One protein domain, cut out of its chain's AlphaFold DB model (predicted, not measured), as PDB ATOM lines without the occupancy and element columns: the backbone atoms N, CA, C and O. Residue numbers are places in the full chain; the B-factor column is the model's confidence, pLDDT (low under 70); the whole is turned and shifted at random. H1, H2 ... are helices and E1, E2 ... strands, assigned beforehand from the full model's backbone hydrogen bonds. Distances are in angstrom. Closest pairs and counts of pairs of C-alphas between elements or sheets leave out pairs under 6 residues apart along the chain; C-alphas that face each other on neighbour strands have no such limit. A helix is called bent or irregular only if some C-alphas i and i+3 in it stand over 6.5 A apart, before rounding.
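Overview. This is residues 2 to 133 and 140 to 187 of the 191 residues of an uncharacterized protein of Chondrus crispus (UniProt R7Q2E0). Long helices run to and fro along one axis in a loose, elongated whole: H3 runs through the middle, H1 and arm H2a pack on it as an up-and-down bundle, each running against the one before, and H6 lies side by side with H2a. From one end of H3, H4 folds back, and H5 goes on much the same way to meet the beginning of H6. The printed part has 180 residues, mostly helix, with H1 to H5, strand E1, H6 and H7 in order; the radius of gyration of the C-alphas is 20.2 A and the spans are 66 by 34 by 30 A.

Arrangement. H1, residues 2 to 22, is irregular, with C-alphas 4 and 7 7.0 A apart. It touches residues 70 to 86 of the hub H3, residues 59 to 93; the closest C-alphas, of Thr 13 and Cys 78, are 4.6 A apart. H2, residues 25 to 52, was assigned as one helix by its hydrogen bonds but is bent, with C-alphas 41 and 44 6.7 A apart; its arms are H2a, residues 25 to 41, and H2b, residues 44 to 52. H2a touches H3, closest at C-alphas 29 and 80, 4.3 A, at a shallow tilt of 26 degrees, opposite ways. H3 and H4, residues 99 to 113, form a helical hairpin, closest at C-alphas 92 and 99, 4.5 A. H5, residues 116 to 128, touches residues 152 to 156 of H6, residues 152 to 178, closest at C-alphas 125 and 152, 4.5 A. H6 touches H2a, closest at C-alphas 175 and 26, 6.1 A. H7, residues 183 to 186, touches H3, closest at C-alphas 186 and 91, 5.6 A. E1, residues 148 to 150, pairs with no named strand. Every O i to N i+4 pair is within hydrogen-bond range in H2a, H2b and H4, but 15 of 17 in H1, 27 of 31 in H3, 8 of 9 in H5 and 19 of 23 in H6; H7 is too short for one.

Along the chain. H1 begins at C-alpha 2 (152.681, 155.877, 111.178). H3 is 49.1 A long and H6 36.9 A, ending at C-alpha 178 (177.712, 148.458, 130.907).

Size, cuts and confidence. Residues 134 to 139 are not printed; C-alphas 133 and 140 are 15.4 A apart across the cut. Of the links printed whole, none is long. Residues 2 and 140 to 145 have pLDDT under 70.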
ATOM      1  N   ALA A   2     151.296 155.370 111.252       59.59
ATOM      2  CA  ALA A   2     152.681 155.877 111.178       59.59
ATOM      3  C   ALA A   2     152.800 157.327 110.659       59.59
ATOM      4  O   ALA A   2     153.617 158.088 111.158       59.59
ATOM      5  N   VAL A   3     151.938 157.738 109.721       71.44
ATOM      6  CA  VAL A   3     151.931 159.105 109.159       71.44
ATOM      7  C   VAL A   3     151.503 160.172 110.177       71.44
ATOM      8  O   VAL A   3     151.979 161.297 110.116       71.44
ATOM      9  N   LEU A   4     150.622 159.834 111.126       73.88
ATOM     10  CA  LEU A   4     150.161 160.788 112.144       73.88
ATOM     11  C   LEU A   4     151.165 160.924 113.295       73.88
ATOM     12  O   LEU A   4     151.275 161.993 113.882       73.88
ATOM     13  N   ALA A   5     151.893 159.851 113.610       74.94
ATOM     14  CA  ALA A   5     152.895 159.842 114.673       74.94
ATOM     15  C   ALA A   5     154.262 160.376 114.213       74.94
ATOM     16  O   ALA A   5     154.992 160.935 115.026       74.94
ATOM     17  N   SER A   6     154.600 160.262 112.923       81.56
ATOM     18  CA  SER A   6     155.917 160.630 112.391       81.56
ATOM     19  C   SER A   6     156.391 162.059 112.701       81.56
ATOM     20  O   SER A   6     157.558 162.183 113.084       81.56
ATOM     21  N   PRO A   7     155.577 163.138 112.619       82.88
ATOM     22  CA  PRO A   7     156.060 164.469 112.992       82.88
ATOM     23  C   PRO A   7     156.399 164.561 114.487       82.88
ATOM     24  O   PRO A   7     157.401 165.172 114.859       82.88
ATOM     25  N   PHE A   8     155.613 163.906 115.346       82.75
ATOM     26  CA  PHE A   8     155.861 163.867 116.789       82.75
ATOM     27  C   PHE A   8     157.101 163.044 117.125       82.75
ATOM     28  O   PHE A   8     157.904 163.474 117.953       82.75
ATOM     29  N   THR A   9     157.301 161.905 116.456       84.12
ATOM     30  CA  THR A   9     158.530 161.122 116.591       84.12
ATOM     31  C   THR A   9     159.735 161.951 116.168       84.12
ATOM     32  O   THR A   9     160.721 161.984 116.897       84.12
ATOM     33  N   LEU A  10     159.676 162.666 115.039       86.75
ATOM     34  CA  LEU A  10     160.807 163.455 114.546       86.75
ATOM     35  C   LEU A  10     161.244 164.505 115.575       86.75
ATOM     36  O   LEU A  10     162.411 164.555 115.963       86.75
ATOM     37  N   ILE A  11     160.292 165.296 116.074       87.12
ATOM     38  CA  ILE A  11     160.552 166.308 117.106       87.12
ATOM     39  C   ILE A  11     161.043 165.639 118.397       87.12
ATOM     40  O   ILE A  11     162.025 166.077 118.997       87.12
ATOM     41  N   GLY A  12     160.401 164.543 118.808       85.12
ATOM     42  CA  GLY A  12     160.773 163.781 119.996       85.12
ATOM     43  C   GLY A  12     162.191 163.215 119.930       85.12
ATOM     44  O   GLY A  12     162.907 163.238 120.930       85.12
ATOM     45  N   THR A  13     162.631 162.779 118.751       87.31
ATOM     46  CA  THR A  13     163.991 162.289 118.488       87.31
ATOM     47  C   THR A  13     165.014 163.407 118.682       87.31
ATOM     48  O   THR A  13     166.025 163.197 119.350       87.31
ATOM     49  N   LEU A  14     164.736 164.616 118.177       87.75
ATOM     50  CA  LEU A  14     165.620 165.779 118.351       87.75
ATOM     51  C   LEU A  14     165.760 166.172 119.827       87.75
ATOM     52  O   LEU A  14     166.869 166.394 120.319       87.75
ATOM     53  N   VAL A  15     164.642 166.214 120.558       87.69
ATOM     54  CA  VAL A  15     164.644 166.499 122.002       87.69
ATOM     55  C   VAL A  15     165.394 165.410 122.767       87.69
ATOM     56  O   VAL A  15     166.201 165.710 123.649       87.69
ATOM     57  N   THR A  16     165.176 164.146 122.404       88.62
ATOM     58  CA  THR A  16     165.835 163.018 123.063       88.62
ATOM     59  C   THR A  16     167.331 162.978 122.773       88.62
ATOM     60  O   THR A  16     168.094 162.637 123.667       88.62
ATOM     61  N   GLY A  17     167.788 163.417 121.597       86.25
ATOM     62  CA  GLY A  17     169.218 163.568 121.308       86.25
ATOM     63  C   GLY A  17     169.921 164.481 122.319       86.25
ATOM     64  O   GLY A  17     170.953 164.114 122.883       86.25
ATOM     65  N   ASN A  18     169.307 165.619 122.656       86.81
ATOM     66  CA  ASN A  18     169.813 166.504 123.712       86.81
ATOM     67  C   ASN A  18     169.751 165.860 125.105       86.81
ATOM     68  O   ASN A  18     170.597 166.131 125.956       86.81
ATOM     69  N   PHE A  19     168.745 165.022 125.360       86.19
ATOM     70  CA  PHE A  19     168.607 164.303 126.625       86.19
ATOM     71  C   PHE A  19     169.684 163.222 126.791       86.19
ATOM     72  O   PHE A  19     170.292 163.126 127.854       86.19
ATOM     73  N   VAL A  20     169.984 162.482 125.722       89.00
ATOM     74  CA  VAL A  20     171.071 161.496 125.648       89.00
ATOM     75  C   VAL A  20     172.440 162.157 125.775       89.00
ATOM     76  O   VAL A  20     173.329 161.569 126.364       89.00
ATOM     77  N   ALA A  21     172.629 163.390 125.299       84.38
ATOM     78  CA  ALA A  21     173.886 164.110 125.520       84.38
ATOM     79  C   ALA A  21     174.115 164.484 127.000       84.38
ATOM     80  O   ALA A  21     175.254 164.625 127.437       84.38
ATOM     81  N   LYS A  22     173.037 164.661 127.780       85.88
ATOM     82  CA  LYS A  22     173.093 165.050 129.204       85.88
ATOM     83  C   LYS A  22     173.104 163.863 130.176       85.88
ATOM     84  O   LYS A  22     173.441 164.046 131.342       85.88
ATOM     85  N   ARG A  23     172.661 162.686 129.738       86.25
ATOM     86  CA  ARG A  23     172.478 161.456 130.537       86.25
ATOM     87  C   ARG A  23     173.243 160.302 129.891       86.25
ATOM     88  O   ARG A  23     173.767 160.450 128.798       86.25
ATOM     89  N   SER A  24     173.301 159.129 130.518       88.38
ATOM     90  CA  SER A  24     173.841 157.962 129.810       88.38
ATOM     91  C   SER A  24     172.854 157.473 128.732       88.38
ATOM     92  O   SER A  24     171.659 157.353 129.024       88.38
ATOM     93  N   PRO A  25     173.308 157.104 127.516       91.31
ATOM     94  CA  PRO A  25     172.443 156.539 126.473       91.31
ATOM     95  C   PRO A  25     171.606 155.336 126.939       91.31
ATOM     96  O   PRO A  25     170.439 155.191 126.570       91.31
ATOM     97  N   LEU A  26     172.176 154.497 127.810       92.12
ATOM     98  CA  LEU A  26     171.508 153.310 128.345       92.12
ATOM     99  C   LEU A  26     170.486 153.636 129.448       92.12
ATOM    100  O   LEU A  26     169.518 152.898 129.616       92.12
ATOM    101  N   GLU A  27     170.639 154.753 130.165       91.75
ATOM    102  CA  GLU A  27     169.605 155.232 131.095       91.75
ATOM    103  C   GLU A  27     168.365 155.709 130.334       91.75
ATOM    104  O   GLU A  27     167.240 155.387 130.714       91.75
ATOM    105  N   VAL A  28     168.562 156.423 129.220       93.44
ATOM    106  CA  VAL A  28     167.462 156.849 128.341       93.44
ATOM    107  C   VAL A  28     166.716 155.639 127.778       93.44
ATOM    108  O   VAL A  28     165.483 155.617 127.786       93.44
ATOM    109  N   TYR A  29     167.450 154.593 127.384       94.56
ATOM    110  CA  TYR A  29     166.857 153.319 126.978       94.56
ATOM    111  C   TYR A  29     165.987 152.704 128.085       94.56
ATOM    112  O   TYR A  29     164.865 152.280 127.810       94.56
ATOM    113  N   LEU A  30     166.462 152.681 129.336       94.88
ATOM    114  CA  LEU A  30     165.710 152.129 130.470       94.88
ATOM    115  C   LEU A  30     164.429 152.917 130.773       94.88
ATOM    116  O   LEU A  30     163.396 152.301 131.041       94.88
ATOM    117  N   TYR A  31     164.454 154.252 130.683       94.06
ATOM    118  CA  TYR A  31     163.236 155.062 130.805       94.06
ATOM    119  C   TYR A  31     162.218 154.721 129.713       94.06
ATOM    120  O   TYR A  31     161.034 154.539 130.004       94.06
ATOM    121  N   GLY A  32     162.682 154.576 128.467       95.12
ATOM    122  CA  GLY A  32     161.844 154.146 127.350       95.12
ATOM    123  C   GLY A  32     161.267 152.746 127.552       95.12
ATOM    124  O   GLY A  32     160.074 152.539 127.338       95.12
ATOM    125  N   TYR A  33     162.081 151.806 128.034       95.56
ATOM    126  CA  TYR A  33     161.646 150.449 128.351       95.56
ATOM    127  C   TYR A  33     160.543 150.443 129.414       95.56
ATOM    128  O   TYR A  33     159.503 149.819 129.212       95.56
ATOM    129  N   ALA A  34     160.738 151.164 130.523       96.06
ATOM    130  CA  ALA A  34     159.765 151.239 131.610       96.06
ATOM    131  C   ALA A  34     158.431 151.841 131.140       96.06
ATOM    132  O   ALA A  34     157.371 151.263 131.385       96.06
ATOM    133  N   LEU A  35     158.481 152.955 130.400       95.75
ATOM    134  CA  LEU A  35     157.288 153.581 129.832       95.75
ATOM    135  C   LEU A  35     156.562 152.631 128.869       95.75
ATOM    136  O   LEU A  35     155.350 152.444 128.972       95.75
ATOM    137  N   ARG A  36     157.301 151.979 127.963       94.50
ATOM    138  CA  ARG A  36     156.743 151.017 127.009       94.50
ATOM    139  C   ARG A  36     156.114 149.815 127.708       94.50
ATOM    140  O   ARG A  36     155.058 149.361 127.276       94.50
ATOM    141  N   PHE A  37     156.739 149.307 128.767       95.50
ATOM    142  CA  PHE A  37     156.208 148.193 129.545       95.50
ATOM    143  C   PHE A  37     154.851 148.560 130.153       95.50
ATOM    144  O   PHE A  37     153.881 147.846 129.913       95.50
ATOM    145  N   ILE A  38     154.737 149.713 130.819       95.50
ATOM    146  CA  ILE A  38     153.470 150.186 131.403       95.50
ATOM    147  C   ILE A  38     152.392 150.352 130.322       95.50
ATOM    148  O   ILE A  38     151.284 149.845 130.476       95.50
ATOM    149  N   LEU A  39     152.723 151.001 129.201       94.44
ATOM    150  CA  LEU A  39     151.790 151.185 128.082       94.44
ATOM    151  C   LEU A  39     151.375 149.855 127.439       94.44
ATOM    152  O   LEU A  39     150.264 149.729 126.939       94.44
ATOM    153  N   SER A  40     152.235 148.835 127.452       93.19
ATOM    154  CA  SER A  40     151.889 147.520 126.900       93.19
ATOM    155  C   SER A  40     150.825 146.784 127.718       93.19
ATOM    156  O   SER A  40     150.054 146.010 127.149       93.19
ATOM    157  N   LEU A  41     150.712 147.078 129.020       93.69
ATOM    158  CA  LEU A  41     149.692 146.488 129.895       93.69
ATOM    159  C   LEU A  41     148.275 146.937 129.520       93.69
ATOM    160  O   LEU A  41     147.316 146.210 129.768       93.69
ATOM    161  N   THR A  42     148.125 148.110 128.898       92.94
ATOM    162  CA  THR A  42     146.805 148.620 128.503       92.94
ATOM    163  C   THR A  42     146.270 147.939 127.245       92.94
ATOM    164  O   THR A  42     145.065 147.955 127.020       92.94
ATOM    165  N   GLY A  43     147.133 147.314 126.433       90.94
ATOM    166  CA  GLY A  43     146.757 146.688 125.162       90.94
ATOM    167  C   GLY A  43     145.641 145.644 125.302       90.94
ATOM    168  O   GLY A  43     144.571 145.839 124.722       90.94
ATOM    169  N   PRO A  44     145.833 144.579 126.107       92.25
ATOM    170  CA  PRO A  44     144.803 143.564 126.314       92.25
ATOM    171  C   PRO A  44     143.498 144.135 126.883       92.25
ATOM    172  O   PRO A  44     142.421 143.736 126.444       92.25
ATOM    173  N   ALA A  45     143.586 145.114 127.790       90.62
ATOM    174  CA  ALA A  45     142.419 145.776 128.372       90.62
ATOM    175  C   ALA A  45     141.606 146.561 127.324       90.62
ATOM    176  O   ALA A  45     140.374 146.504 127.315       90.62
ATOM    177  N   CYS A  46     142.277 147.255 126.399       90.44
ATOM    178  CA  CYS A  46     141.616 147.942 125.289       90.44
ATOM    179  C   CYS A  46     140.892 146.954 124.363       90.44
ATOM    180  O   CYS A  46     139.760 147.217 123.958       90.44
ATOM    181  N   VAL A  47     141.509 145.808 124.055       90.19
ATOM    182  CA  VAL A  47     140.889 144.774 123.207       90.19
ATOM    183  C   VAL A  47     139.668 144.162 123.895       90.19
ATOM    184  O   VAL A  47     138.627 144.010 123.256       90.19
ATOM    185  N   SER A  48     139.743 143.863 125.196       88.00
ATOM    186  CA  SER A  48     138.595 143.327 125.937       88.00
ATOM    187  C   SER A  48     137.441 144.322 126.022       88.00
ATOM    188  O   SER A  48     136.287 143.931 125.875       88.00
ATOM    189  N   PHE A  49     137.747 145.611 126.200       88.94
ATOM    190  CA  PHE A  49     136.736 146.664 126.224       88.94
ATOM    191  C   PHE A  49     136.019 146.788 124.876       88.94
ATOM    192  O   PHE A  49     134.794 146.847 124.833       88.94
ATOM    193  N   LEU A  50     136.766 146.759 123.767       87.88
ATOM    194  CA  LEU A  50     136.178 146.826 122.431       87.88
ATOM    195  C   LEU A  50     135.305 145.600 122.121       87.88
ATOM    196  O   LEU A  50     134.231 145.754 121.543       87.88
ATOM    197  N   LYS A  51     135.729 144.397 122.540       85.19
ATOM    198  CA  LYS A  51     134.910 143.178 122.417       85.19
ATOM    199  C   LYS A  51     133.593 143.295 123.195       85.19
ATOM    200  O   LYS A  51     132.564 142.872 122.685       85.19
ATOM    201  N   ALA A  52     133.608 143.898 124.386       85.12
ATOM    202  CA  ALA A  52     132.403 144.111 125.193       85.12
ATOM    203  C   ALA A  52     131.418 145.126 124.580       85.12
ATOM    204  O   ALA A  52     130.239 145.102 124.910       85.12
ATOM    205  N   GLN A  53     131.890 146.007 123.695       85.19
ATOM    206  CA  GLN A  53     131.078 147.001 122.983       85.19
ATOM    207  C   GLN A  53     130.645 146.519 121.584       85.19
ATOM    208  O   GLN A  53     130.327 147.341 120.731       85.19
ATOM    209  N   GLU A  54     130.712 145.210 121.307       81.44
ATOM    210  CA  GLU A  54     130.397 144.611 119.994       81.44
ATOM    211  C   GLU A  54     131.161 145.251 118.814       81.44
ATOM    212  O   GLU A  54     130.712 145.246 117.671       81.44
ATOM    213  N   GLY A  55     132.346 145.816 119.076       77.44
ATOM    214  CA  GLY A  55     133.151 146.496 118.060       77.44
ATOM    215  C   GLY A  55     132.746 147.944 117.764       77.44
ATOM    216  O   GLY A  55     133.353 148.566 116.893       77.44
ATOM    217  N   VAL A  56     131.782 148.521 118.492       83.81
ATOM    218  CA  VAL A  56     131.416 149.936 118.350       83.81
ATOM    219  C   VAL A  56     132.507 150.823 118.959       83.81
ATOM    220  O   VAL A  56     132.780 150.799 120.160       83.81
ATOM    221  N   VAL A  57     133.141 151.642 118.118       85.69
ATOM    222  CA  VAL A  57     134.213 152.560 118.523       85.69
ATOM    223  C   VAL A  57     133.627 153.939 118.819       85.69
ATOM    224  O   VAL A  57     133.266 154.682 117.910       85.69
ATOM    225  N   SER A  58     133.573 154.311 120.100       89.94
ATOM    226  CA  SER A  58     133.254 155.685 120.510       89.94
ATOM    227  C   SER A  58     134.388 156.653 120.148       89.94
ATOM    228  O   SER A  58     135.569 156.307 120.249       89.94
ATOM    229  N   THR A  59     134.049 157.899 119.803       89.88
ATOM    230  CA  THR A  59     135.013 158.976 119.509       89.88
ATOM    231  C   THR A  59     136.041 159.149 120.630       89.88
ATOM    232  O   THR A  59     137.237 159.276 120.368       89.88
ATOM    233  N   THR A  60     135.606 159.083 121.890       89.19
ATOM    234  CA  THR A  60     136.501 159.190 123.055       89.19
ATOM    235  C   THR A  60     137.490 158.028 123.119       89.19
ATOM    236  O   THR A  60     138.674 158.228 123.390       89.19
ATOM    237  N   PHE A  61     137.030 156.810 122.823       90.12
ATOM    238  CA  PHE A  61     137.871 155.614 122.822       90.12
ATOM    239  C   PHE A  61     138.916 155.655 121.699       90.12
ATOM    240  O   PHE A  61     140.073 155.296 121.916       90.12
ATOM    241  N   TYR A  62     138.543 156.171 120.524       90.12
ATOM    242  CA  TYR A  62     139.475 156.387 119.418       90.12
ATOM    243  C   TYR A  62     140.630 157.323 119.808       90.12
ATOM    244  O   TYR A  62     141.796 156.966 119.629       90.12
ATOM    245  N   PHE A  63     140.332 158.491 120.388       91.44
ATOM    246  CA  PHE A  63     141.372 159.433 120.820       91.44
ATOM    247  C   PHE A  63     142.246 158.874 121.947       91.44
ATOM    248  O   PHE A  63     143.452 159.122 121.958       91.44
ATOM    249  N   LEU A  64     141.677 158.072 122.852       91.75
ATOM    250  CA  LEU A  64     142.437 157.381 123.892       91.75
ATOM    251  C   LEU A  64     143.453 156.394 123.294       91.75
ATOM    252  O   LEU A  64     144.632 156.440 123.646       91.75
ATOM    253  N   ILE A  65     143.030 155.530 122.362       91.50
ATOM    254  CA  ILE A  65     143.936 154.590 121.680       91.50
ATOM    255  C   ILE A  65     144.996 155.342 120.880       91.50
ATOM    256  O   ILE A  65     146.167 154.955 120.896       91.50
ATOM    257  N   LEU A  66     144.607 156.414 120.186       90.69
ATOM    258  CA  LEU A  66     145.539 157.246 119.433       90.69
ATOM    259  C   LEU A  66     146.629 157.807 120.352       90.69
ATOM    260  O   LEU A  66     147.811 157.679 120.042       90.69
ATOM    261  N   PHE A  67     146.243 158.356 121.504       91.25
ATOM    262  CA  PHE A  67     147.179 158.869 122.499       91.25
ATOM    263  C   PHE A  67     148.125 157.778 123.022       91.25
ATOM    264  O   PHE A  67     149.343 157.961 122.990       91.25
ATOM    265  N   ILE A  68     147.590 156.621 123.434       92.75
ATOM    266  CA  ILE A  68     148.393 155.476 123.901       92.75
ATOM    267  C   ILE A  68     149.387 155.040 122.819       92.75
ATOM    268  O   ILE A  68     150.556 154.796 123.112       92.75
ATOM    269  N   THR A  69     148.952 154.993 121.558       90.25
ATOM    270  CA  THR A  69     149.793 154.593 120.423       90.25
ATOM    271  C   THR A  69     150.918 155.596 120.174       90.25
ATOM    272  O   THR A  69     152.058 155.188 119.969       90.25
ATOM    273  N   ILE A  70     150.638 156.902 120.237       90.75
ATOM    274  CA  ILE A  70     151.664 157.947 120.086       90.75
ATOM    275  C   ILE A  70     152.686 157.857 121.223       90.75
ATOM    276  O   ILE A  70     153.888 157.893 120.967       90.75
ATOM    277  N   MET A  71     152.235 157.687 122.468       92.06
ATOM    278  CA  MET A  71     153.131 157.511 123.618       92.06
ATOM    279  C   MET A  71     153.969 156.235 123.504       92.06
ATOM    280  O   MET A  71     155.155 156.237 123.834       92.06
ATOM    281  N   TYR A  72     153.387 155.155 122.981       92.56
ATOM    282  CA  TYR A  72     154.097 153.907 122.728       92.56
ATOM    283  C   TYR A  72     155.186 154.079 121.660       92.56
ATOM    284  O   TYR A  72     156.324 153.650 121.867       92.56
ATOM    285  N   SER A  73     154.865 154.743 120.543       90.38
ATOM    286  CA  SER A  73     155.835 155.096 119.499       90.38
ATOM    287  C   SER A  73     156.942 155.988 120.048       90.38
ATOM    288  O   SER A  73     158.112 155.697 119.821       90.38
ATOM    289  N   PHE A  74     156.610 156.998 120.856       91.12
ATOM    290  CA  PHE A  74     157.598 157.859 121.504       91.12
ATOM    291  C   PHE A  74     158.563 157.062 122.399       91.12
ATOM    292  O   PHE A  74     159.780 157.214 122.296       91.12
ATOM    293  N   ALA A  75     158.048 156.163 123.240       93.44
ATOM    294  CA  ALA A  75     158.883 155.320 124.093       93.44
ATOM    295  C   ALA A  75     159.818 154.410 123.274       93.44
ATOM    296  O   ALA A  75     161.001 154.274 123.585       93.44
ATOM    297  N   SER A  76     159.294 153.807 122.204       91.44
ATOM    298  CA  SER A  76     160.036 152.896 121.328       91.44
ATOM    299  C   SER A  76     161.101 153.605 120.487       91.44
ATOM    300  O   SER A  76     162.254 153.181 120.449       91.44
ATOM    301  N   GLU A  77     160.706 154.648 119.767       90.88
ATOM    302  CA  GLU A  77     161.506 155.278 118.717       90.88
ATOM    303  C   GLU A  77     162.358 156.411 119.288       90.88
ATOM    304  O   GLU A  77     163.563 156.445 119.065       90.88
ATOM    305  N   CYS A  78     161.771 157.307 120.084       92.19
ATOM    306  CA  CYS A  78     162.511 158.450 120.610       92.19
ATOM    307  C   CYS A  78     163.455 158.030 121.734       92.19
ATOM    308  O   CYS A  78     164.616 158.405 121.702       92.19
ATOM    309  N   LEU A  79     162.992 157.247 122.715       93.88
ATOM    310  CA  LEU A  79     163.812 156.893 123.882       93.88
ATOM    311  C   LEU A  79     164.694 155.663 123.627       93.88
ATOM    312  O   LEU A  79     165.919 155.754 123.704       93.88
ATOM    313  N   MET A  80     164.092 154.509 123.322       93.75
ATOM    314  CA  MET A  80     164.850 153.257 123.215       93.75
ATOM    315  C   MET A  80     165.757 153.231 121.982       93.75
ATOM    316  O   MET A  80     166.949 152.961 122.122       93.75
ATOM    317  N   PHE A  81     165.228 153.517 120.787       91.69
ATOM    318  CA  PHE A  81     166.009 153.434 119.549       91.69
ATOM    319  C   PHE A  81     167.142 154.474 119.499       91.69
ATOM    320  O   PHE A  81     168.274 154.117 119.177       91.69
ATOM    321  N   VAL A  82     166.894 155.725 119.905       92.12
ATOM    322  CA  VAL A  82     167.968 156.734 120.013       92.12
ATOM    323  C   VAL A  82     168.973 156.367 121.103       92.12
ATOM    324  O   VAL A  82     170.175 156.469 120.871       92.12
ATOM    325  N   GLY A  83     168.513 155.910 122.274       92.81
ATOM    326  CA  GLY A  83     169.393 155.529 123.381       92.81
ATOM    327  C   GLY A  83     170.347 154.391 123.011       92.81
ATOM    328  O   GLY A  83     171.558 154.505 123.197       92.81
ATOM    329  N   VAL A  84     169.828 153.311 122.415       92.44
ATOM    330  CA  VAL A  84     170.672 152.194 121.958       92.44
ATOM    331  C   VAL A  84     171.539 152.586 120.759       92.44
ATOM    332  O   VAL A  84     172.701 152.194 120.703       92.44
ATOM    333  N   GLY A  85     171.028 153.410 119.838       91.69
ATOM    334  CA  GLY A  85     171.791 153.904 118.690       91.69
ATOM    335  C   GLY A  85     172.990 154.756 119.110       91.69
ATOM    336  O   GLY A  85     174.096 154.555 118.613       91.69
ATOM    337  N   ALA A  86     172.809 155.647 120.086       90.94
ATOM    338  CA  ALA A  86     173.897 156.432 120.664       90.94
ATOM    339  C   ALA A  86     174.918 155.553 121.400       90.94
ATOM    340  O   ALA A  86     176.122 155.774 121.283       90.94
ATOM    341  N   PHE A  87     174.464 154.508 122.099       90.94
ATOM    342  CA  PHE A  87     175.372 153.522 122.683       90.94
ATOM    343  C   PHE A  87     176.185 152.788 121.603       90.94
ATOM    344  O   PHE A  87     177.406 152.716 121.705       90.94
ATOM    345  N   PHE A  88     175.549 152.309 120.530       91.25
ATOM    346  CA  PHE A  88     176.246 151.645 119.425       91.25
ATOM    347  C   PHE A  88     177.260 152.554 118.733       91.25
ATOM    348  O   PHE A  88     178.333 152.079 118.363       91.25
ATOM    349  N   LEU A  89     176.965 153.850 118.595       89.62
ATOM    350  CA  LEU A  89     177.919 154.833 118.081       89.62
ATOM    351  C   LEU A  89     179.164 154.938 118.970       89.62
ATOM    352  O   LEU A  89     180.273 154.889 118.444       89.62
ATOM    353  N   ASN A  90     178.994 155.002 120.294       87.31
ATOM    354  CA  ASN A  90     180.107 155.078 121.249       87.31
ATOM    355  C   ASN A  90     180.970 153.803 121.257       87.31
ATOM    356  O   ASN A  90     182.199 153.860 121.250       87.31
ATOM    357  N   VAL A  91     180.335 152.629 121.222       86.44
ATOM    358  CA  VAL A  91     181.064 151.351 121.160       86.44
ATOM    359  C   VAL A  91     181.813 151.229 119.827       86.44
ATOM    360  O   VAL A  91     182.966 150.806 119.790       86.44
ATOM    361  N   SER A  92     181.198 151.656 118.722       86.81
ATOM    362  CA  SER A  92     181.811 151.588 117.391       86.81
ATOM    363  C   SER A  92     182.973 152.564 117.216       86.81
ATOM    364  O   SER A  92     183.990 152.198 116.626       86.81
ATOM    365  N   SER A  93     182.863 153.786 117.746       83.06
ATOM    366  CA  SER A  93     183.920 154.802 117.653       83.06
ATOM    367  C   SER A  93     185.200 154.398 118.394       83.06
ATOM    368  O   SER A  93     186.289 154.819 118.008       83.06
ATOM    369  N   SER A  94     185.097 153.501 119.382       79.81
ATOM    370  CA  SER A  94     186.250 152.922 120.083       79.81
ATOM    371  C   SER A  94     187.168 152.104 119.157       79.81
ATOM    372  O   SER A  94     188.372 152.006 119.409       79.81
ATOM    373  N   SER A  95     186.636 151.566 118.052       76.00
ATOM    374  CA  SER A  95     187.375 150.812 117.031       76.00
ATOM    375  C   SER A  95     187.454 151.601 115.715       76.00
ATOM    376  O   SER A  95     186.812 151.251 114.727       76.00
ATOM    377  N   ILE A  96     188.281 152.656 115.698       70.00
ATOM    378  CA  ILE A  96     188.430 153.636 114.596       70.00
ATOM    379  C   ILE A  96     188.503 153.001 113.195       70.00
ATOM    380  O   ILE A  96     187.910 153.521 112.256       70.00
ATOM    381  N   HIS A  97     189.190 151.866 113.039       76.81
ATOM    382  CA  HIS A  97     189.383 151.225 111.732       76.81
ATOM    383  C   HIS A  97     188.144 150.489 111.188       76.81
ATOM    384  O   HIS A  97     188.102 150.194 109.998       76.81
ATOM    385  N   VAL A  98     187.150 150.170 112.029       81.50
ATOM    386  CA  VAL A  98     185.993 149.320 111.660       81.50
ATOM    387  C   VAL A  98     184.663 149.880 112.195       81.50
ATOM    388  O   VAL A  98     183.647 149.187 112.220       81.50
ATOM    389  N   ALA A  99     184.641 151.152 112.602       84.00
ATOM    390  CA  ALA A  99     183.489 151.770 113.258       84.00
ATOM    391  C   ALA A  99     182.197 151.667 112.423       84.00
ATOM    392  O   ALA A  99     181.151 151.296 112.945       84.00
ATOM    393  N   GLY A 100     182.267 151.926 111.111       86.62
ATOM    394  CA  GLY A 100     181.092 151.875 110.232       86.62
ATOM    395  C   GLY A 100     180.505 150.469 110.072       86.62
ATOM    396  O   GLY A 100     179.293 150.275 110.203       86.62
ATOM    397  N   SER A 101     181.356 149.467 109.830       90.00
ATOM    398  CA  SER A 101     180.916 148.075 109.677       90.00
ATOM    399  C   SER A 101     180.365 147.511 110.988       90.00
ATOM    400  O   SER A 101     179.347 146.822 110.970       90.00
ATOM    401  N   TYR A 102     180.984 147.847 112.124       89.31
ATOM    402  CA  TYR A 102     180.513 147.416 113.439       89.31
ATOM    403  C   TYR A 102     179.173 148.064 113.813       89.31
ATOM    404  O   TYR A 102     178.246 147.361 114.214       89.31
ATOM    405  N   LEU A 103     179.014 149.368 113.561       91.00
ATOM    406  CA  LEU A 103     177.745 150.077 113.749       91.00
ATOM    407  C   LEU A 103     176.623 149.468 112.900       91.00
ATOM    408  O   LEU A 103     175.510 149.257 113.385       91.00
ATOM    409  N   THR A 104     176.918 149.167 111.634       92.81
ATOM    410  CA  THR A 104     175.952 148.553 110.716       92.81
ATOM    411  C   THR A 104     175.533 147.176 111.223       92.81
ATOM    412  O   THR A 104     174.342 146.899 111.315       92.81
ATOM    413  N   LEU A 105     176.492 146.343 111.631       92.00
ATOM    414  CA  LEU A 105     176.223 145.010 112.165       92.00
ATOM    415  C   LEU A 105     175.366 145.058 113.436       92.00
ATOM    416  O   LEU A 105     174.396 144.305 113.544       92.00
ATOM    417  N   LEU A 106     175.680 145.956 114.374       91.50
ATOM    418  CA  LEU A 106     174.896 146.134 115.598       91.50
ATOM    419  C   LEU A 106     173.462 146.586 115.296       91.50
ATOM    420  O   LEU A 106     172.512 146.036 115.856       91.50
ATOM    421  N   ASN A 107     173.288 147.521 114.359       91.94
ATOM    422  CA  ASN A 107     171.966 147.956 113.909       91.94
ATOM    423  C   ASN A 107     171.183 146.817 113.242       91.94
ATOM    424  O   ASN A 107     170.008 146.620 113.547       91.94
ATOM    425  N   THR A 108     171.826 146.022 112.383       93.56
ATOM    426  CA  THR A 108     171.203 144.849 111.753       93.56
ATOM    427  C   THR A 108     170.777 143.819 112.795       93.56
ATOM    428  O   THR A 108     169.635 143.358 112.766       93.56
ATOM    429  N   SER A 109     171.650 143.501 113.755       93.12
ATOM    430  CA  SER A 109     171.340 142.576 114.849       93.12
ATOM    431  C   SER A 109     170.176 143.082 115.706       93.12
ATOM    432  O   SER A 109     169.289 142.307 116.065       93.12
ATOM    433  N   SER A 110     170.144 144.380 116.010       91.12
ATOM    434  CA  SER A 110     169.072 145.007 116.790       91.12
ATOM    435  C   SER A 110     167.725 144.960 116.058       91.12
ATOM    436  O   SER A 110     166.722 144.513 116.617       91.12
ATOM    437  N   ASN A 111     167.703 145.316 114.770       90.81
ATOM    438  CA  ASN A 111     166.490 145.285 113.946       90.81
ATOM    439  C   ASN A 111     165.951 143.859 113.751       90.81
ATOM    440  O   ASN A 111     164.734 143.640 113.791       90.81
ATOM    441  N   MET A 112     166.848 142.879 113.593       90.81
ATOM    442  CA  MET A 112     166.489 141.462 113.554       90.81
ATOM    443  C   MET A 112     165.862 141.032 114.885       90.81
ATOM    444  O   MET A 112     164.757 140.486 114.884       90.81
ATOM    445  N   GLY A 113     166.508 141.372 116.009       88.00
ATOM    446  CA  GLY A 113     166.025 141.149 117.376       88.00
ATOM    447  C   GLY A 113     164.623 141.719 117.638       88.00
ATOM    448  O   GLY A 113     163.785 141.080 118.278       88.00
ATOM    449  N   GLY A 114     164.327 142.890 117.072       84.19
ATOM    450  CA  GLY A 114     163.027 143.555 117.186       84.19
ATOM    451  C   GLY A 114     161.896 142.947 116.347       84.19
ATOM    452  O   GLY A 114     160.736 143.314 116.544       84.19
ATOM    453  N   THR A 115     162.193 142.026 115.424       88.44
ATOM    454  CA  THR A 115     161.203 141.532 114.450       88.44
ATOM    455  C   THR A 115     160.941 140.031 114.551       88.44
ATOM    456  O   THR A 115     159.785 139.627 114.443       88.44
ATOM    457  N   TRP A 116     161.966 139.208 114.802       88.38
ATOM    458  CA  TRP A 116     161.848 137.738 114.754       88.38
ATOM    459  C   TRP A 116     160.750 137.175 115.672       88.38
ATOM    460  O   TRP A 116     160.020 136.262 115.291       88.38
ATOM    461  N   HIS A 117     160.579 137.767 116.857       89.50
ATOM    462  CA  HIS A 117     159.612 137.300 117.846       89.50
ATOM    463  C   HIS A 117     158.155 137.506 117.404       89.50
ATOM    464  O   HIS A 117     157.280 136.790 117.869       89.50
ATOM    465  N   LYS A 118     157.868 138.440 116.486       90.31
ATOM    466  CA  LYS A 118     156.489 138.731 116.056       90.31
ATOM    467  C   LYS A 118     155.851 137.534 115.354       90.31
ATOM    468  O   LYS A 118     154.718 137.182 115.664       90.31
ATOM    469  N   ALA A 119     156.590 136.897 114.444       91.25
ATOM    470  CA  ALA A 119     156.118 135.711 113.734       91.25
ATOM    471  C   ALA A 119     155.897 134.537 114.697       91.25
ATOM    472  O   ALA A 119     154.875 133.862 114.621       91.25
ATOM    473  N   LEU A 120     156.818 134.350 115.648       92.94
ATOM    474  CA  LEU A 120     156.692 133.329 116.687       92.94
ATOM    475  C   LEU A 120     155.455 133.562 117.567       92.94
ATOM    476  O   LEU A 120     154.697 132.628 117.807       92.94
ATOM    477  N   THR A 121     155.225 134.799 118.015       92.62
ATOM    478  CA  THR A 121     154.057 135.155 118.828       92.62
ATOM    479  C   THR A 121     152.757 134.872 118.084       92.62
ATOM    480  O   THR A 121     151.871 134.249 118.656       92.62
ATOM    481  N   LEU A 122     152.642 135.281 116.816       92.56
ATOM    482  CA  LEU A 122     151.440 135.024 116.016       92.56
ATOM    483  C   LEU A 122     151.196 133.521 115.827       92.56
ATOM    484  O   LEU A 122     150.087 133.050 116.052       92.56
ATOM    485  N   TRP A 123     152.246 132.758 115.521       93.31
ATOM    486  CA  TRP A 123     152.154 131.302 115.406       93.31
ATOM    487  C   TRP A 123     151.701 130.630 116.715       93.31
ATOM    488  O   TRP A 123     150.901 129.693 116.693       93.31
ATOM    489  N   LEU A 124     152.172 131.117 117.869       93.44
ATOM    490  CA  LEU A 124     151.737 130.626 119.180       93.44
ATOM    491  C   LEU A 124     150.282 130.999 119.490       93.44
ATOM    492  O   LEU A 124     149.572 130.178 120.067       93.44
ATOM    493  N   VAL A 125     149.829 132.207 119.120       93.12
ATOM    494  CA  VAL A 125     148.432 132.640 119.319       93.12
ATOM    495  C   VAL A 125     147.491 131.670 118.618       93.12
ATOM    496  O   VAL A 125     146.536 131.200 119.237       93.12
ATOM    497  N   ASP A 126     147.790 131.314 117.370       90.06
ATOM    498  CA  ASP A 126     146.961 130.393 116.595       90.06
ATOM    499  C   ASP A 126     146.906 129.001 117.231       90.06
ATOM    500  O   ASP A 126     145.840 128.393 117.309       90.06
ATOM    501  N   ARG A 127     148.036 128.504 117.751       90.75
ATOM    502  CA  ARG A 127     148.117 127.190 118.410       90.75
ATOM    503  C   ARG A 127     147.434 127.137 119.774       90.75
ATOM    504  O   ARG A 127     146.955 126.077 120.158       90.75
ATOM    505  N   LEU A 128     147.423 128.247 120.507       91.38
ATOM    506  CA  LEU A 128     146.815 128.342 121.838       91.38
ATOM    507  C   LEU A 128     145.340 128.754 121.795       91.38
ATOM    508  O   LEU A 128     144.665 128.709 122.822       91.38
ATOM    509  N   THR A 129     144.835 129.161 120.631       90.44
ATOM    510  CA  THR A 129     143.428 129.519 120.469       90.44
ATOM    511  C   THR A 129     142.573 128.258 120.411       90.44
ATOM    512  O   THR A 129     142.673 127.465 119.478       90.44
ATOM    513  N   TRP A 130     141.689 128.098 121.397       86.81
ATOM    514  CA  TRP A 130     140.737 126.993 121.459       86.81
ATOM    515  C   TRP A 130     139.367 127.438 120.947       86.81
ATOM    516  O   TRP A 130     138.789 128.418 121.433       86.81
ATOM    517  N   ARG A 131     138.818 126.682 119.997       83.94
ATOM    518  CA  ARG A 131     137.483 126.891 119.419       83.94
ATOM    519  C   ARG A 131     136.580 125.723 119.801       83.94
ATOM    520  O   ARG A 131     137.071 124.614 119.977       83.94
ATOM    521  N   GLU A 132     135.293 125.985 119.997       81.44
ATOM    522  CA  GLU A 132     134.326 124.904 120.226       81.44
ATOM    523  C   GLU A 132     134.051 124.148 118.926       81.44
ATOM    524  O   GLU A 132     134.164 124.719 117.844       81.44
ATOM    525  N   ASP A 133     133.688 122.870 119.024       74.94
ATOM    526  CA  ASP A 133     133.243 122.110 117.860       74.94
ATOM    527  C   ASP A 133     131.878 122.643 117.417       74.94
ATOM    528  O   ASP A 133     130.914 122.648 118.183       74.94
ATOM    529  N   ALA A 140     127.197 127.717 104.342       62.22
ATOM    530  CA  ALA A 140     127.671 128.823 105.146       62.22
ATOM    531  C   ALA A 140     128.893 129.469 104.484       62.22
ATOM    532  O   ALA A 140     129.870 128.803 104.138       62.22
ATOM    533  N   ALA A 141     128.839 130.794 104.322       59.62
ATOM    534  CA  ALA A 141     129.944 131.576 103.784       59.62
ATOM    535  C   ALA A 141     131.251 131.223 104.514       59.62
ATOM    536  O   ALA A 141     131.269 131.137 105.750       59.62
ATOM    537  N   ALA A 142     132.330 131.023 103.748       50.53
ATOM    538  CA  ALA A 142     133.665 130.729 104.260       50.53
ATOM    539  C   ALA A 142     134.075 131.816 105.268       50.53
ATOM    540  O   ALA A 142     134.472 132.915 104.888       50.53
ATOM    541  N   GLY A 143     133.892 131.539 106.560       54.91
ATOM    542  CA  GLY A 143     133.978 132.564 107.603       54.91
ATOM    543  C   GLY A 143     133.092 132.339 108.830       54.91
ATOM    544  O   GLY A 143     133.330 132.982 109.849       54.91
ATOM    545  N   THR A 144     132.138 131.401 108.800       56.03
ATOM    546  CA  THR A 144     131.453 130.911 110.016       56.03
ATOM    547  C   THR A 144     132.384 129.997 110.813       56.03
ATOM    548  O   THR A 144     132.233 128.783 110.894       56.03
ATOM    549  N   LEU A 145     133.427 130.605 111.369       67.19
ATOM    550  CA  LEU A 145     134.334 129.960 112.299       67.19
ATOM    551  C   LEU A 145     133.583 129.714 113.606       67.19
ATOM    552  O   LEU A 145     132.932 130.619 114.132       67.19
ATOM    553  N   CYS A 146     133.695 128.497 114.127       73.75
ATOM    554  CA  CYS A 146     133.140 128.140 115.423       73.75
ATOM    555  C   CYS A 146     133.551 129.143 116.510       73.75
ATOM    556  O   CYS A 146     134.676 129.664 116.457       73.75
ATOM    557  N   PRO A 147     132.670 129.419 117.490       78.06
ATOM    558  CA  PRO A 147     132.937 130.422 118.506       78.06
ATOM    559  C   PRO A 147     134.245 130.112 119.243       78.06
ATOM    560  O   PRO A 147     134.517 128.983 119.663       78.06
ATOM    561  N   VAL A 148     135.091 131.138 119.365       82.44
ATOM    562  CA  VAL A 148     136.356 131.058 120.101       82.44
ATOM    563  C   VAL A 148     136.037 131.056 121.593       82.44
ATOM    564  O   VAL A 148     135.511 132.040 122.109       82.44
ATOM    565  N   LYS A 149     136.384 129.970 122.288       82.94
ATOM    566  CA  LYS A 149     136.188 129.835 123.739       82.94
ATOM    567  C   LYS A 149     137.347 130.436 124.522       82.94
ATOM    568  O   LYS A 149     137.135 131.192 125.464       82.94
ATOM    569  N   TYR A 150     138.572 130.121 124.099       85.75
ATOM    570  CA  TYR A 150     139.794 130.687 124.659       85.75
ATOM    571  C   TYR A 150     140.605 131.326 123.545       85.75
ATOM    572  O   TYR A 150     141.028 130.659 122.602       85.75
ATOM    573  N   ASP A 151     140.821 132.630 123.663       89.69
ATOM    574  CA  ASP A 151     141.628 133.390 122.720       89.69
ATOM    575  C   ASP A 151     143.095 133.366 123.172       89.69
ATOM    576  O   ASP A 151     143.442 133.888 124.241       89.69
ATOM    577  N   GLY A 152     143.956 132.752 122.353       90.31
ATOM    578  CA  GLY A 152     145.387 132.611 122.629       90.31
ATOM    579  C   GLY A 152     146.096 133.955 122.824       90.31
ATOM    580  O   GLY A 152     147.117 134.016 123.510       90.31
ATOM    581  N   TYR A 153     145.522 135.053 122.313       92.19
ATOM    582  CA  TYR A 153     146.011 136.411 122.535       92.19
ATOM    583  C   TYR A 153     146.121 136.765 124.024       92.19
ATOM    584  O   TYR A 153     147.154 137.282 124.458       92.19
ATOM    585  N   TYR A 154     145.089 136.476 124.826       92.56
ATOM    586  CA  TYR A 154     145.090 136.819 126.253       92.56
ATOM    587  C   TYR A 154     146.016 135.907 127.055       92.56
ATOM    588  O   TYR A 154     146.700 136.379 127.966       92.56
ATOM    589  N   VAL A 155     146.096 134.625 126.687       92.12
ATOM    590  CA  VAL A 155     147.013 133.658 127.312       92.12
ATOM    591  C   VAL A 155     148.462 134.103 127.120       92.12
ATOM    592  O   VAL A 155     149.218 134.207 128.082       92.12
ATOM    593  N   ILE A 156     148.849 134.447 125.890       93.62
ATOM    594  CA  ILE A 156     150.222 134.875 125.602       93.62
ATOM    595  C   ILE A 156     150.512 136.244 126.210       93.62
ATOM    596  O   ILE A 156     151.576 136.434 126.795       93.62
ATOM    597  N   SER A 157     149.577 137.192 126.114       92.75
ATOM    598  CA  SER A 157     149.778 138.534 126.668       92.75
ATOM    599  C   SER A 157     150.004 138.487 128.178       92.75
ATOM    600  O   SER A 157     150.926 139.125 128.674       92.75
ATOM    601  N   THR A 158     149.223 137.690 128.911       91.75
ATOM    602  CA  THR A 158     149.392 137.526 130.363       91.75
ATOM    603  C   THR A 158     150.675 136.772 130.719       91.75
ATOM    604  O   THR A 158     151.353 137.163 131.667       91.75
ATOM    605  N   ALA A 159     151.066 135.762 129.935       92.94
ATOM    606  CA  ALA A 159     152.307 135.016 130.145       92.94
ATOM    607  C   ALA A 159     153.579 135.833 129.841       92.94
ATOM    608  O   ALA A 159     154.598 135.659 130.509       92.94
ATOM    609  N   LEU A 160     153.545 136.744 128.864       93.81
ATOM    610  CA  LEU A 160     154.705 137.559 128.486       93.81
ATOM    611  C   LEU A 160     154.964 138.739 129.431       93.81
ATOM    612  O   LEU A 160     156.095 139.216 129.497       93.81
ATOM    613  N   VAL A 161     153.966 139.195 130.190       94.75
ATOM    614  CA  VAL A 161     154.123 140.272 131.185       94.75
ATOM    615  C   VAL A 161     155.190 139.952 132.244       94.75
ATOM    616  O   VAL A 161     156.106 140.764 132.396       94.75
ATOM    617  N   PRO A 162     155.159 138.806 132.959       95.50
ATOM    618  CA  PRO A 162     156.203 138.478 133.929       95.50
ATOM    619  C   PRO A 162     157.565 138.268 133.260       95.50
ATOM    620  O   PRO A 162     158.580 138.676 133.818       95.50
ATOM    621  N   VAL A 163     157.605 137.705 132.046       94.44
ATOM    622  CA  VAL A 163     158.852 137.544 131.278       94.44
ATOM    623  C   VAL A 163     159.478 138.908 130.983       94.44
ATOM    624  O   VAL A 163     160.659 139.120 131.255       94.44
ATOM    625  N   ALA A 164     158.682 139.859 130.490       94.56
ATOM    626  CA  ALA A 164     159.124 141.227 130.260       94.56
ATOM    627  C   ALA A 164     159.559 141.901 131.569       94.56
ATOM    628  O   ALA A 164     160.628 142.495 131.614       94.56
ATOM    629  N   ALA A 165     158.816 141.741 132.666       96.06
ATOM    630  CA  ALA A 165     159.207 142.297 133.960       96.06
ATOM    631  C   ALA A 165     160.576 141.771 134.433       96.06
ATOM    632  O   ALA A 165     161.437 142.558 134.824       96.06
ATOM    633  N   VAL A 166     160.817 140.459 134.345       96.69
ATOM    634  CA  VAL A 166     162.098 139.840 134.730       96.69
ATOM    635  C   VAL A 166     163.246 140.346 133.855       96.69
ATOM    636  O   VAL A 166     164.292 140.728 134.381       96.69
ATOM    637  N   ILE A 167     163.050 140.412 132.534       94.69
ATOM    638  CA  ILE A 167     164.048 140.961 131.603       94.69
ATOM    639  C   ILE A 167     164.320 142.436 131.912       94.69
ATOM    640  O   ILE A 167     165.476 142.853 131.947       94.69
ATOM    641  N   GLY A 168     163.279 143.220 132.186       95.06
ATOM    642  CA  GLY A 168     163.393 144.624 132.568       95.06
ATOM    643  C   GLY A 168     164.204 144.819 133.846       95.06
ATOM    644  O   GLY A 168     165.097 145.661 133.882       95.06
ATOM    645  N   LEU A 169     163.958 144.002 134.876       95.69
ATOM    646  CA  LEU A 169     164.733 144.018 136.121       95.69
ATOM    647  C   LEU A 169     166.193 143.615 135.898       95.69
ATOM    648  O   LEU A 169     167.096 144.205 136.495       95.69
ATOM    649  N   TYR A 170     166.433 142.630 135.032       96.00
ATOM    650  CA  TYR A 170     167.780 142.250 134.627       96.00
ATOM    651  C   TYR A 170     168.488 143.413 133.917       96.00
ATOM    652  O   TYR A 170     169.580 143.808 134.319       96.00
ATOM    653  N   PHE A 171     167.850 144.044 132.929       94.81
ATOM    654  CA  PHE A 171     168.411 145.197 132.220       94.81
ATOM    655  C   PHE A 171     168.638 146.405 133.126       94.81
ATOM    656  O   PHE A 171     169.677 147.052 133.011       94.81
ATOM    657  N   ALA A 172     167.733 146.680 134.065       93.12
ATOM    658  CA  ALA A 172     167.887 147.767 135.028       93.12
ATOM    659  C   ALA A 172     169.139 147.609 135.906       93.12
ATOM    660  O   ALA A 172     169.698 148.605 136.357       93.12
ATOM    661  N   LYS A 173     169.608 146.375 136.126       92.06
ATOM    662  CA  LYS A 173     170.855 146.092 136.851       92.06
ATOM    663  C   LYS A 173     172.077 146.091 135.932       92.06
ATOM    664  O   LYS A 173     173.112 146.645 136.289       92.06
ATOM    665  N   THR A 174     171.960 145.487 134.753       92.56
ATOM    666  CA  THR A 174     173.102 145.224 133.865       92.56
ATOM    667  C   THR A 174     173.482 146.437 133.011       92.56
ATOM    668  O   THR A 174     174.665 146.740 132.861       92.56
ATOM    669  N   LEU A 175     172.507 147.168 132.460       91.44
ATOM    670  CA  LEU A 175     172.771 148.278 131.534       91.44
ATOM    671  C   LEU A 175     173.511 149.464 132.182       91.44
ATOM    672  O   LEU A 175     174.442 149.972 131.559       91.44
ATOM    673  N   PRO A 176     173.209 149.887 133.427       88.19
ATOM    674  CA  PRO A 176     173.982 150.948 134.078       88.19
ATOM    675  C   PRO A 176     175.426 150.540 134.385       88.19
ATOM    676  O   PRO A 176     176.302 151.395 134.467       88.19
ATOM    677  N   TRP A 177     175.687 149.242 134.566       87.81
ATOM    678  CA  TRP A 177     177.048 148.730 134.704       87.81
ATOM    679  C   TRP A 177     177.797 148.786 133.366       87.81
ATOM    680  O   TRP A 177     178.897 149.330 133.318       87.81
ATOM    681  N   LEU A 178     177.168 148.342 132.269       86.56
ATOM    682  CA  LEU A 178     177.712 148.458 130.907       86.56
ATOM    683  C   LEU A 178     178.023 149.915 130.531       86.56
ATOM    684  O   LEU A 178     179.050 150.186 129.917       86.56
ATOM    685  N   ALA A 179     177.173 150.855 130.951       83.44
ATOM    686  CA  ALA A 179     177.357 152.287 130.721       83.44
ATOM    687  C   ALA A 179     178.600 152.883 131.402       83.44
ATOM    688  O   ALA A 179     179.049 153.951 130.998       83.44
ATOM    689  N   LYS A 180     179.124 152.237 132.451       85.38
ATOM    690  CA  LYS A 180     180.294 152.706 133.211       85.38
ATOM    691  C   LYS A 180     181.613 152.130 132.699       85.38
ATOM    692  O   LYS A 180     182.667 152.530 133.192       85.38
ATOM    693  N   LEU A 181     181.574 151.171 131.776       86.06
ATOM    694  CA  LEU A 181     182.788 150.559 131.245       86.06
ATOM    695  C   LEU A 181     183.573 151.571 130.397       86.06
ATOM    696  O   LEU A 181     182.963 152.305 129.618       86.06
ATOM    697  N   PRO A 182     184.911 151.610 130.523       82.56
ATOM    698  CA  PRO A 182     185.743 152.501 129.727       82.56
ATOM    699  C   PRO A 182     185.732 152.094 128.250       82.56
ATOM    700  O   PRO A 182     185.622 150.913 127.918       82.56
ATOM    701  N   ASP A 183     185.967 153.058 127.360       77.75
ATOM    702  CA  ASP A 183     186.009 152.848 125.903       77.75
ATOM    703  C   ASP A 183     187.015 151.769 125.465       77.75
ATOM    704  O   ASP A 183     186.859 151.109 124.439       77.75
ATOM    705  N   SER A 184     188.055 151.532 126.270       76.75
ATOM    706  CA  SER A 184     189.024 150.459 126.037       76.75
ATOM    707  C   SER A 184     188.407 149.060 126.065       76.75
ATOM    708  O   SER A 184     188.896 148.191 125.346       76.75
ATOM    709  N   SER A 185     187.334 148.841 126.831       82.56
ATOM    710  CA  SER A 185     186.626 147.557 126.912       82.56
ATOM    711  C   SER A 185     185.890 147.193 125.620       82.56
ATOM    712  O   SER A 185     185.570 146.027 125.412       82.56
ATOM    713  N   TRP A 186     185.653 148.172 124.744       80.62
ATOM    714  CA  TRP A 186     184.922 148.015 123.486       80.62
ATOM    715  C   TRP A 186     185.837 147.888 122.262       80.62
ATOM    716  O   TRP A 186     185.363 147.741 121.132       80.62
ATOM    717  N   LYS A 187     187.159 147.948 122.459       73.38
ATOM    718  CA  LYS A 187     188.135 147.832 121.373       73.38
ATOM    719  C   LYS A 187     188.236 146.387 120.901       73.38
ATOM    720  O   LYS A 187     188.490 145.483 121.694       73.38
TER     721      LYS A 187